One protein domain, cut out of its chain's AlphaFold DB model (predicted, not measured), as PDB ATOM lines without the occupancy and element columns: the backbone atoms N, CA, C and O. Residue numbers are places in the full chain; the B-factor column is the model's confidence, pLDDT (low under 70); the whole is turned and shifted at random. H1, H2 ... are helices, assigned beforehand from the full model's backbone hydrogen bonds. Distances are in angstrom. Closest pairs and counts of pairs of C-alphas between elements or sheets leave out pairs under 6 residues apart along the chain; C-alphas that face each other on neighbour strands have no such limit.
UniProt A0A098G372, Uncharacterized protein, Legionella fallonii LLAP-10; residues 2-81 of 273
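This is residues 2 to 81 of the 273 residues of an uncharacterized protein of Legionella fallonii LLAP-10 (UniProt A0A098G372). Two helical hairpins, H1 with H2 and H4 with H5, sit loosely side by side; short H3 crosses one end, and H6 packs on H4, far from H1 and H2. The printed part has 80 residues with six named helices, H1 to H6, and no named strand: all helix. It is compact, with a radius of gyration of the C-alphas of 11.5 A and spans of 29 by 26 by 23 A.

H1, residues 3 to 8, touches H2, residues 12 to 21, opposite ways at a shallow tilt of 5 degrees; their closest C-alphas, of Leu 3 and Val 15, are 5.8 A apart. H3, residues 23 to 27, only just touches H2, with 3 pairs of C-alphas within 8 A, only at the corner; closest are those of Ile 19 and Leu 25, 5.3 A. H4, residues 37 to 42, touches H5, residues 49 to 56, opposite ways at a steep tilt of 40 degrees; closest are the C-alphas of Leu 38 and Ile 52, 6.6 A. H2 and H5 only just touch, with 3 pairs within 8 A; closest are the C-alphas of Tyr 12 and Leu 51, 6.4 A. H6, residues 74 to 80, touches H4; closest are the C-alphas of Met 39 and Asn 74, 6.5 A. Every O i to N i+4 pair is within hydrogen-bond range in H1, H2, H4, H5 and H6; H3 has 0 of 1, but 2 of 2 O i to N i+3 pairs.

H1 begins at C-alpha 3 (-5.163, -3.607, 23.058), and H6 ends at C-alpha 80 (0.581, -18.597, 3.569). H2 is 14.3 A long.

The printed part has no cut; the link from H5 to H6 is long, and no printed residue is under 70 in pLDDT.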
ATOM      1  N   SER A   2      -4.270   0.054  26.276       93.56
ATOM      2  CA  SER A   2      -5.018  -0.321  25.065       93.56
ATOM      3  C   SER A   2      -4.630  -1.725  24.579       93.56
ATOM      4  O   SER A   2      -3.604  -2.264  24.996       93.56
ATOM      5  N   LEU A   3      -5.438  -2.305  23.683       96.62
ATOM      6  CA  LEU A   3      -5.163  -3.607  23.058       96.62
ATOM      7  C   LEU A   3      -3.800  -3.613  22.349       96.62
ATOM      8  O   LEU A   3      -2.984  -4.502  22.575       96.62
ATOM      9  N   TRP A   4      -3.547  -2.597  21.522       96.00
ATOM     10  CA  TRP A   4      -2.320  -2.494  20.731       96.00
ATOM     11  C   TRP A   4      -1.088  -2.196  21.580       96.00
ATOM     12  O   TRP A   4      -0.022  -2.731  21.287       96.00
ATOM     13  N   GLN A   5      -1.240  -1.439  22.674       96.00
ATOM     14  CA  GLN A   5      -0.164  -1.266  23.649       96.00
ATOM     15  C   GLN A   5       0.191  -2.607  24.304       96.00
ATOM     16  O   GLN A   5       1.354  -2.990  24.319       96.00
ATOM     17  N   ALA A   6      -0.807  -3.377  24.755       96.88
ATOM     18  CA  ALA A   6      -0.574  -4.694  25.349       96.88
ATOM     19  C   ALA A   6       0.065  -5.688  24.356       96.88
ATOM     20  O   ALA A   6       0.930  -6.467  24.749       96.88
ATOM     21  N   MET A   7      -0.323  -5.643  23.075       95.94
ATOM     22  CA  MET A   7       0.326  -6.418  22.008       95.94
ATOM     23  C   MET A   7       1.787  -6.009  21.802       95.94
ATOM     24  O   MET A   7       2.650  -6.880  21.716       95.94
ATOM     25  N   SER A   8       2.068  -4.703  21.746       94.25
ATOM     26  CA  SER A   8       3.428  -4.165  21.602       94.25
ATOM     27  C   SER A   8       4.327  -4.559  22.776       94.25
ATOM     28  O   SER A   8       5.460  -4.989  22.576       94.25
ATOM     29  N   ASP A   9       3.789  -4.500  23.996       95.81
ATOM     30  CA  ASP A   9       4.491  -4.854  25.235       95.81
ATOM     31  C   ASP A   9       4.569  -6.375  25.467       95.81
ATOM     32  O   ASP A   9       5.023  -6.826  26.519       95.81
ATOM     33  N   LYS A  10       4.105  -7.186  24.502       96.31
ATOM     34  CA  LYS A  10       4.017  -8.657  24.578       96.31
ATOM     35  C   LYS A  10       3.233  -9.170  25.795       96.31
ATOM     36  O   LYS A  10       3.399 -10.313  26.221       96.31
ATOM     37  N   ASN A  11       2.340  -8.352  26.349       96.81
ATOM     38  CA  ASN A  11       1.501  -8.706  27.486       96.81
ATOM     39  C   ASN A  11       0.211  -9.395  27.013       96.81
ATOM     40  O   ASN A  11      -0.900  -8.870  27.132       96.81
ATOM     41  N   TYR A  12       0.366 -10.591  26.439       97.19
ATOM     42  CA  TYR A  12      -0.726 -11.328  25.800       97.19
ATOM     43  C   TYR A  12      -1.834 -11.750  26.775       97.19
ATOM     44  O   TYR A  12      -2.991 -11.855  26.373       97.19
ATOM     45  N   GLY A  13      -1.514 -11.927  28.062       97.00
ATOM     46  CA  GLY A  13      -2.522 -12.160  29.098       97.00
ATOM     47  C   GLY A  13      -3.488 -10.979  29.217       97.00
ATOM     48  O   GLY A  13      -4.701 -11.169  29.230       97.00
ATOM     49  N   VAL A  14      -2.977  -9.742  29.187       97.88
ATOM     50  CA  VAL A  14      -3.855  -8.563  29.192       97.88
ATOM     51  C   VAL A  14      -4.628  -8.420  27.880       97.88
ATOM     52  O   VAL A  14      -5.786  -8.011  27.912       97.88
ATOM     53  N   VAL A  15      -4.055  -8.808  26.736       98.12
ATOM     54  CA  VAL A  15      -4.793  -8.858  25.458       98.12
ATOM     55  C   VAL A  15      -6.019  -9.769  25.579       98.12
ATOM     56  O   VAL A  15      -7.128  -9.353  25.239       98.12
ATOM     57  N   GLN A  16      -5.852 -10.974  26.133       98.06
ATOM     58  CA  GLN A  16      -6.960 -11.903  26.375       98.06
ATOM     59  C   GLN A  16      -8.001 -11.314  27.337       98.06
ATOM     60  O   GLN A  16      -9.194 -11.374  27.049       98.06
ATOM     61  N   GLU A  17      -7.578 -10.694  28.442       98.00
ATOM     62  CA  GLU A  17      -8.497 -10.052  29.396       98.00
ATOM     63  C   GLU A  17      -9.283  -8.888  28.777       98.00
ATOM     64  O   GLU A  17     -10.475  -8.723  29.048       98.00
ATOM     65  N   LEU A  18      -8.655  -8.093  27.909       98.25
ATOM     66  CA  LEU A  18      -9.340  -7.030  27.172       98.25
ATOM     67  C   LEU A  18     -10.403  -7.601  26.227       98.25
ATOM     68  O   LEU A  18     -11.517  -7.079  26.197       98.25
ATOM     69  N   ILE A  19     -10.101  -8.687  25.508       98.25
ATOM     70  CA  ILE A  19     -11.072  -9.361  24.631       98.25
ATOM     71  C   ILE A  19     -12.205  -9.982  25.452       98.25
ATOM     72  O   ILE A  19     -13.363  -9.823  25.090       98.25
ATOM     73  N   LYS A  20     -11.921 -10.614  26.598       97.12
ATOM     74  CA  LYS A  20     -12.976 -11.135  27.490       97.12
ATOM     75  C   LYS A  20     -13.936 -10.032  27.943       97.12
ATOM     76  O   LYS A  20     -15.143 -10.249  27.966       97.12
ATOM     77  N   LYS A  21     -13.415  -8.842  28.267       97.38
ATOM     78  CA  LYS A  21     -14.222  -7.673  28.663       97.38
ATOM     79  C   LYS A  21     -14.976  -7.041  27.492       97.38
ATOM     80  O   LYS A  21     -16.093  -6.566  27.674       97.38
ATOM     81  N   LYS A  22     -14.380  -7.020  26.297       97.25
ATOM     82  CA  LYS A  22     -14.982  -6.487  25.068       97.25
ATOM     83  C   LYS A  22     -14.756  -7.473  23.908       97.25
ATOM     84  O   LYS A  22     -13.807  -7.301  23.141       97.25
ATOM     85  N   PRO A  23     -15.647  -8.472  23.733       97.06
ATOM     86  CA  PRO A  23     -15.449  -9.584  22.791       97.06
ATOM     87  C   PRO A  23     -15.276  -9.197  21.321       97.06
ATOM     88  O   PRO A  23     -14.740  -9.978  20.543       97.06
ATOM     89  N   THR A  24     -15.715  -8.004  20.914       96.25
ATOM     90  CA  THR A  24     -15.521  -7.498  19.546       96.25
ATOM     91  C   THR A  24     -14.064  -7.159  19.231       96.25
ATOM     92  O   THR A  24     -13.691  -7.120  18.062       96.25
ATOM     93  N   LEU A  25     -13.212  -6.975  20.249       97.69
ATOM     94  CA  LEU A  25     -11.783  -6.695  20.069       97.69
ATOM     95  C   LEU A  25     -11.006  -7.852  19.433       97.69
ATOM     96  O   LEU A  25      -9.895  -7.635  18.964       97.69
ATOM     97  N   VAL A  26     -11.572  -9.062  19.385       97.75
ATOM     98  CA  VAL A  26     -10.931 -10.197  18.706       97.75
ATOM     99  C   VAL A  26     -10.718  -9.942  17.204       97.75
ATOM    100  O   VAL A  26      -9.774 -10.470  16.627       97.75
ATOM    101  N   ASN A  27     -11.543  -9.075  16.603       97.81
ATOM    102  CA  ASN A  27     -11.443  -8.637  15.206       97.81
ATOM    103  C   ASN A  27     -10.840  -7.233  15.074       97.81
ATOM    104  O   ASN A  27     -11.061  -6.561  14.071       97.81
ATOM    105  N   ALA A  28     -10.133  -6.744  16.096       97.75
ATOM    106  CA  ALA A  28      -9.491  -5.441  16.008       97.75
ATOM    107  C   ALA A  28      -8.463  -5.421  14.869       97.75
ATOM    108  O   ALA A  28      -7.723  -6.387  14.664       97.75
ATOM    109  N   THR A  29      -8.394  -4.292  14.172       97.56
ATOM    110  CA  THR A  29      -7.462  -4.046  13.070       97.56
ATOM    111  C   THR A  29      -6.530  -2.887  13.412       97.56
ATOM    112  O   THR A  29      -6.884  -1.984  14.177       97.56
ATOM    113  N   GLN A  30      -5.301  -2.934  12.903       94.44
ATOM    114  CA  GLN A  30      -4.376  -1.812  13.009       94.44
ATOM    115  C   GLN A  30      -4.783  -0.725  12.019       94.44
ATOM    116  O   GLN A  30      -4.839  -0.979  10.820       94.44
ATOM    117  N   GLU A  31      -4.992   0.498  12.509       91.44
ATOM    118  CA  GLU A  31      -5.444   1.631  11.686       91.44
ATOM    119  C   GLU A  31      -4.529   1.896  10.483       91.44
ATOM    120  O   GLU A  31      -5.012   2.193   9.398       91.44
ATOM    121  N   ARG A  32      -3.206   1.748  10.651       90.31
ATOM    122  CA  ARG A  32      -2.230   2.056   9.595       90.31
ATOM    123  C   ARG A  32      -2.160   1.005   8.485       90.31
ATOM    124  O   ARG A  32      -1.808   1.348   7.368       90.31
ATOM    125  N   THR A  33      -2.363  -0.271   8.805       92.56
ATOM    126  CA  THR A  33      -2.054  -1.381   7.879       92.56
ATOM    127  C   THR A  33      -3.261  -2.240   7.532       92.56
ATOM    128  O   THR A  33      -3.110  -3.207   6.790       92.56
ATOM    129  N   GLY A  34      -4.414  -1.992   8.159       94.75
ATOM    130  CA  GLY A  34      -5.588  -2.861   8.070       94.75
ATOM    131  C   GLY A  34      -5.383  -4.257   8.670       94.75
ATOM    132  O   GLY A  34      -6.304  -5.068   8.673       94.75
ATOM    133  N   SER A  35      -4.195  -4.572   9.202       96.06
ATOM    134  CA  SER A  35      -3.877  -5.920   9.671       96.06
ATOM    135  C   SER A  35      -4.718  -6.273  10.887       96.06
ATOM    136  O   SER A  35      -4.736  -5.535  11.875       96.06
ATOM    137  N   SER A  36      -5.385  -7.423  10.834       97.81
ATOM    138  CA  SER A  36      -6.134  -7.946  11.972       97.81
ATOM    139  C   SER A  36      -5.203  -8.309  13.133       97.81
ATOM    140  O   SER A  36      -4.003  -8.546  12.955       97.81
ATOM    141  N   LEU A  37      -5.773  -8.443  14.329       97.81
ATOM    142  CA  LEU A  37      -5.061  -8.945  15.501       97.81
ATOM    143  C   LEU A  37      -4.382 -10.303  15.238       97.81
ATOM    144  O   LEU A  37      -3.251 -10.510  15.683       97.81
ATOM    145  N   LEU A  38      -5.033 -11.202  14.486       97.19
ATOM    146  CA  LEU A  38      -4.444 -12.489  14.113       97.19
ATOM    147  C   LEU A  38      -3.228 -12.301  13.200       97.19
ATOM    148  O   LEU A  38      -2.175 -12.863  13.487       97.19
ATOM    149  N   MET A  39      -3.347 -11.514  12.128       96.38
ATOM    150  CA  MET A  39      -2.243 -11.279  11.187       96.38
ATOM    151  C   MET A  39      -1.029 -10.675  11.894       96.38
ATOM    152  O   MET A  39       0.103 -11.101  11.672       96.38
ATOM    153  N   VAL A  40      -1.264  -9.727  12.807       95.81
ATOM    154  CA  VAL A  40      -0.203  -9.158  13.646       95.81
ATOM    155  C   VAL A  40       0.453 -10.251  14.488       95.81
ATOM    156  O   VAL A  40       1.677 -10.346  14.494       95.81
ATOM    157  N   ALA A  41      -0.329 -11.108  15.153       96.19
ATOM    158  CA  ALA A  41       0.199 -12.198  15.973       96.19
ATOM    159  C   ALA A  41       0.981 -13.252  15.159       96.19
ATOM    160  O   ALA A  41       1.992 -13.765  15.643       96.19
ATOM    161  N   LEU A  42       0.554 -13.559  13.929       94.25
ATOM    162  CA  LEU A  42       1.234 -14.497  13.026       94.25
ATOM    163  C   LEU A  42       2.593 -13.967  12.541       94.25
ATOM    164  O   LEU A  42       3.543 -14.747  12.416       94.25
ATOM    165  N   ASN A  43       2.696 -12.651  12.339       91.94
ATOM    166  CA  ASN A  43       3.899 -11.971  11.851       91.94
ATOM    167  C   ASN A  43       4.965 -11.717  12.931       91.94
ATOM    168  O   ASN A  43       6.074 -11.279  12.618       91.94
ATOM    169  N   LEU A  44       4.674 -12.002  14.203       91.75
ATOM    170  CA  LEU A  44       5.678 -11.927  15.262       91.75
ATOM    171  C   LEU A  44       6.740 -13.020  15.079       91.75
ATOM    172  O   LEU A  44       6.429 -14.174  14.776       91.75
ATOM    173  N   LYS A  45       8.008 -12.665  15.327       87.94
ATOM    174  CA  LYS A  45       9.141 -13.609  15.286       87.94
ATOM    175  C   LYS A  45       8.908 -14.806  16.214       87.94
ATOM    176  O   LYS A  45       9.137 -15.948  15.828       87.94
ATOM    177  N   GLU A  46       8.437 -14.528  17.425       90.06
ATOM    178  CA  GLU A  46       7.983 -15.524  18.392       90.06
ATOM    179  C   GLU A  46       6.458 -15.512  18.404       90.06
ATOM    180  O   GLU A  46       5.836 -14.603  18.953       90.06
ATOM    181  N   LYS A  47       5.861 -16.509  17.746       89.62
ATOM    182  CA  LYS A  47       4.408 -16.622  17.600       89.62
ATOM    183  C   LYS A  47       3.770 -16.971  18.955       89.62
ATOM    184  O   LYS A  47       4.062 -18.044  19.491       89.62
ATOM    185  N   PRO A  48       2.875 -16.131  19.505       94.88
ATOM    186  CA  PRO A  48       2.229 -16.397  20.785       94.88
ATOM    187  C   PRO A  48       1.091 -17.412  20.605       94.88
ATOM    188  O   PRO A  48      -0.071 -17.037  20.463       94.88
ATOM    189  N   LEU A  49       1.420 -18.710  20.585       93.50
ATOM    190  CA  LEU A  49       0.475 -19.779  20.221       93.50
ATOM    191  C   LEU A  49      -0.789 -19.806  21.086       93.50
ATOM    192  O   LEU A  49      -1.871 -20.036  20.556       93.50
ATOM    193  N   GLU A  50      -0.682 -19.510  22.381       95.25
ATOM    194  CA  GLU A  50      -1.848 -19.443  23.272       95.25
ATOM    195  C   GLU A  50      -2.775 -18.269  22.943       95.25
ATOM    196  O   GLU A  50      -3.998 -18.402  22.990       95.25
ATOM    197  N   LEU A  51      -2.215 -17.124  22.541       97.06
ATOM    198  CA  LEU A  51      -3.016 -16.000  22.063       97.06
ATOM    199  C   LEU A  51      -3.658 -16.324  20.709       97.06
ATOM    200  O   LEU A  51      -4.845 -16.074  20.530       97.06
ATOM    201  N   ILE A  52      -2.900 -16.911  19.781       97.00
ATOM    202  CA  ILE A  52      -3.402 -17.324  18.463       97.00
ATOM    203  C   ILE A  52      -4.555 -18.321  18.622       97.00
ATOM    204  O   ILE A  52      -5.613 -18.130  18.024       97.00
ATOM    205  N   ARG A  53      -4.387 -19.335  19.479       95.56
ATOM    206  CA  ARG A  53      -5.438 -20.296  19.823       95.56
ATOM    207  C   ARG A  53      -6.665 -19.580  20.370       95.56
ATOM    208  O   ARG A  53      -7.757 -19.831  19.879       95.56
ATOM    209  N   PHE A  54      -6.479 -18.693  21.349       96.88
ATOM    210  CA  PHE A  54      -7.567 -17.930  21.959       96.88
ATOM    211  C   PHE A  54      -8.341 -17.088  20.935       96.88
ATOM    212  O   PHE A  54      -9.562 -17.035  21.010       96.88
ATOM    213  N   ILE A  55      -7.653 -16.451  19.982       97.31
ATOM    214  CA  ILE A  55      -8.277 -15.655  18.915       97.31
ATOM    215  C   ILE A  55      -9.074 -16.560  17.970       97.31
ATOM    216  O   ILE A  55     -10.265 -16.335  17.779       97.31
ATOM    217  N   ILE A  56      -8.442 -17.596  17.411       94.94
ATOM    218  CA  ILE A  56      -9.034 -18.438  16.359       94.94
ATOM    219  C   ILE A  56     -10.256 -19.215  16.856       94.94
ATOM    220  O   ILE A  56     -11.203 -19.420  16.099       94.94
ATOM    221  N   THR A  57     -10.253 -19.660  18.113       92.81
ATOM    222  CA  THR A  57     -11.379 -20.413  18.686       92.81
ATOM    223  C   THR A  57     -12.467 -19.515  19.272       92.81
ATOM    224  O   THR A  57     -13.486 -20.013  19.757       92.81
ATOM    225  N   HIS A  58     -12.280 -18.195  19.251       95.38
ATOM    226  CA  HIS A  58     -13.261 -17.267  19.782       95.38
ATOM    227  C   HIS A  58     -14.491 -17.201  18.869       95.38
ATOM    228  O   HIS A  58     -14.385 -16.919  17.681       95.38
ATOM    229  N   LYS A  59     -15.691 -17.362  19.437       93.12
ATOM    230  CA  LYS A  59     -16.961 -17.426  18.683       93.12
ATOM    231  C   LYS A  59     -17.262 -16.226  17.770       93.12
ATOM    232  O   LYS A  59     -18.023 -16.363  16.825       93.12
ATOM    233  N   ASN A  60     -16.713 -15.051  18.085       94.06
ATOM    234  CA  ASN A  60     -16.913 -13.828  17.299       94.06
ATOM    235  C   ASN A  60     -15.794 -13.586  16.279       94.06
ATOM    236  O   ASN A  60     -15.817 -12.553  15.619       94.06
ATOM    237  N   PHE A  61     -14.770 -14.440  16.224       95.94
ATOM    238  CA  PHE A  61     -13.636 -14.221  15.340       95.94
ATOM    239  C   PHE A  61     -14.049 -14.388  13.878       95.94
ATOM    240  O   PHE A  61     -14.604 -15.416  13.501       95.94
ATOM    241  N   ASP A  62     -13.761 -13.378  13.063       95.50
ATOM    242  CA  ASP A  62     -13.969 -13.435  11.622       95.50
ATOM    243  C   ASP A  62     -12.741 -14.064  10.960       95.50
ATOM    244  O   ASP A  62     -11.743 -13.404  10.644       95.50
ATOM    245  N   LEU A  63     -12.823 -15.377  10.746       94.94
ATOM    246  CA  LEU A  63     -11.777 -16.174  10.107       94.94
ATOM    247  C   LEU A  63     -11.469 -15.730   8.672       94.94
ATOM    248  O   LEU A  63     -10.420 -16.070   8.127       94.94
ATOM    249  N   PHE A  64     -12.349 -14.947   8.057       95.12
ATOM    250  CA  PHE A  64     -12.227 -14.534   6.671       95.12
ATOM    251  C   PHE A  64     -12.303 -13.020   6.486       95.12
ATOM    252  O   PHE A  64     -12.528 -12.566   5.360       95.12
ATOM    253  N   TYR A  65     -12.068 -12.255   7.553       96.06
ATOM    254  CA  TYR A  65     -11.809 -10.826   7.455       96.06
ATOM    255  C   TYR A  65     -10.695 -10.597   6.436       96.06
ATOM    256  O   TYR A  65      -9.635 -11.221   6.540       96.06
ATOM    257  N   MET A  66     -10.952  -9.721   5.466       96.00
ATOM    258  CA  MET A  66     -10.017  -9.348   4.412       96.00
ATOM    259  C   MET A  66      -9.325  -8.044   4.790       96.00
ATOM    260  O   MET A  66      -9.988  -7.033   5.025       96.00
ATOM    261  N   ASN A  67      -7.995  -8.068   4.838       95.31
ATOM    262  CA  ASN A  67      -7.220  -6.848   4.984       95.31
ATOM    263  C   ASN A  67      -7.395  -5.994   3.710       95.31
ATOM    264  O   ASN A  67      -7.099  -6.493   2.622       95.31
ATOM    265  N   PRO A  68      -7.851  -4.732   3.815       92.81
ATOM    266  CA  PRO A  68      -8.073  -3.873   2.652       92.81
ATOM    267  C   PRO A  68      -6.789  -3.531   1.881       92.81
ATOM    268  O   PRO A  68      -6.865  -3.271   0.688       92.81
ATOM    269  N   GLU A  69      -5.625  -3.549   2.536       91.75
ATOM    270  CA  GLU A  69      -4.349  -3.166   1.917       91.75
ATOM    271  C   GLU A  69      -3.689  -4.316   1.151       91.75
ATOM    272  O   GLU A  69      -2.987  -4.096   0.166       91.75
ATOM    273  N   THR A  70      -3.865  -5.553   1.620       90.81
ATOM    274  CA  THR A  70      -3.188  -6.727   1.045       90.81
ATOM    275  C   THR A  70      -4.129  -7.675   0.316       90.81
ATOM    276  O   THR A  70      -3.655  -8.640  -0.278       90.81
ATOM    277  N   GLU A  71      -5.443  -7.450   0.414       92.06
ATOM    278  CA  GLU A  71      -6.503  -8.363  -0.041       92.06
ATOM    279  C   GLU A  71      -6.378  -9.789   0.537       92.06
ATOM    280  O   GLU A  71      -7.020 -10.739   0.086       92.06
ATOM    281  N   GLU A  72      -5.560  -9.964   1.580       91.19
ATOM    282  CA  GLU A  72      -5.349 -11.244   2.242       91.19
ATOM    283  C   GLU A  72      -6.395 -11.419   3.345       91.19
ATOM    284  O   GLU A  72      -6.647 -10.507   4.136       91.19
ATOM    285  N   THR A  73      -7.004 -12.602   3.424       94.69
ATOM    286  CA  THR A  73      -7.892 -12.947   4.539       94.69
ATOM    287  C   THR A  73      -7.124 -13.520   5.727       94.69
ATOM    288  O   THR A  73      -6.020 -14.038   5.574       94.69
ATOM    289  N   ASN A  74      -7.727 -13.513   6.917       95.75
ATOM    290  CA  ASN A  74      -7.179 -14.208   8.091       95.75
ATOM    291  C   ASN A  74      -6.854 -15.687   7.806       95.75
ATOM    292  O   ASN A  74      -5.779 -16.164   8.166       95.75
ATOM    293  N   MET A  75      -7.746 -16.397   7.110       95.25
ATOM    294  CA  MET A  75      -7.498 -17.761   6.647       95.25
ATOM    295  C   MET A  75      -6.318 -17.827   5.671       95.25
ATOM    296  O   MET A  75      -5.433 -18.665   5.839       95.25
ATOM    297  N   ALA A  76      -6.257 -16.933   4.679       92.50
ATOM    298  CA  ALA A  76      -5.153 -16.905   3.721       92.50
ATOM    299  C   ALA A  76      -3.792 -16.674   4.404       92.50
ATOM    300  O   ALA A  76      -2.838 -17.355   4.035       92.50
ATOM    301  N   ALA A  77      -3.734 -15.841   5.450       93.44
ATOM    302  CA  ALA A  77      -2.535 -15.629   6.264       93.44
ATOM    303  C   ALA A  77      -2.095 -16.892   7.032       93.44
ATOM    304  O   ALA A  77      -0.905 -17.181   7.147       93.44
ATOM    305  N   ILE A  78      -3.042 -17.696   7.537       94.31
ATOM    306  CA  ILE A  78      -2.724 -19.000   8.151       94.31
ATOM    307  C   ILE A  78      -2.138 -19.954   7.101       94.31
ATOM    308  O   ILE A  78      -1.144 -20.638   7.367       94.31
ATOM    309  N   LEU A  79      -2.754 -20.006   5.914       93.31
ATOM    310  CA  LEU A  79      -2.297 -20.852   4.811       93.31
ATOM    311  C   LEU A  79      -0.905 -20.432   4.316       93.31
ATOM    312  O   LEU A  79      -0.039 -21.288   4.147       93.31
ATOM    313  N   SER A  80      -0.657 -19.131   4.148       88.31
ATOM    314  CA  SER A  80       0.581 -18.597   3.569       88.31
ATOM    315  C   SER A  80       1.813 -18.834   4.448       88.31
ATOM    316  O   SER A  80       2.923 -19.005   3.920       88.31
ATOM    317  N   GLU A  81       1.614 -18.949   5.762       87.75
ATOM    318  CA  GLU A  81       2.631 -19.337   6.743       87.75
ATOM    319  C   GLU A  81       2.917 -20.852   6.773       87.75
ATOM    320  O   GLU A  81       3.907 -21.272   7.375       87.75
TER     321      GLU A  81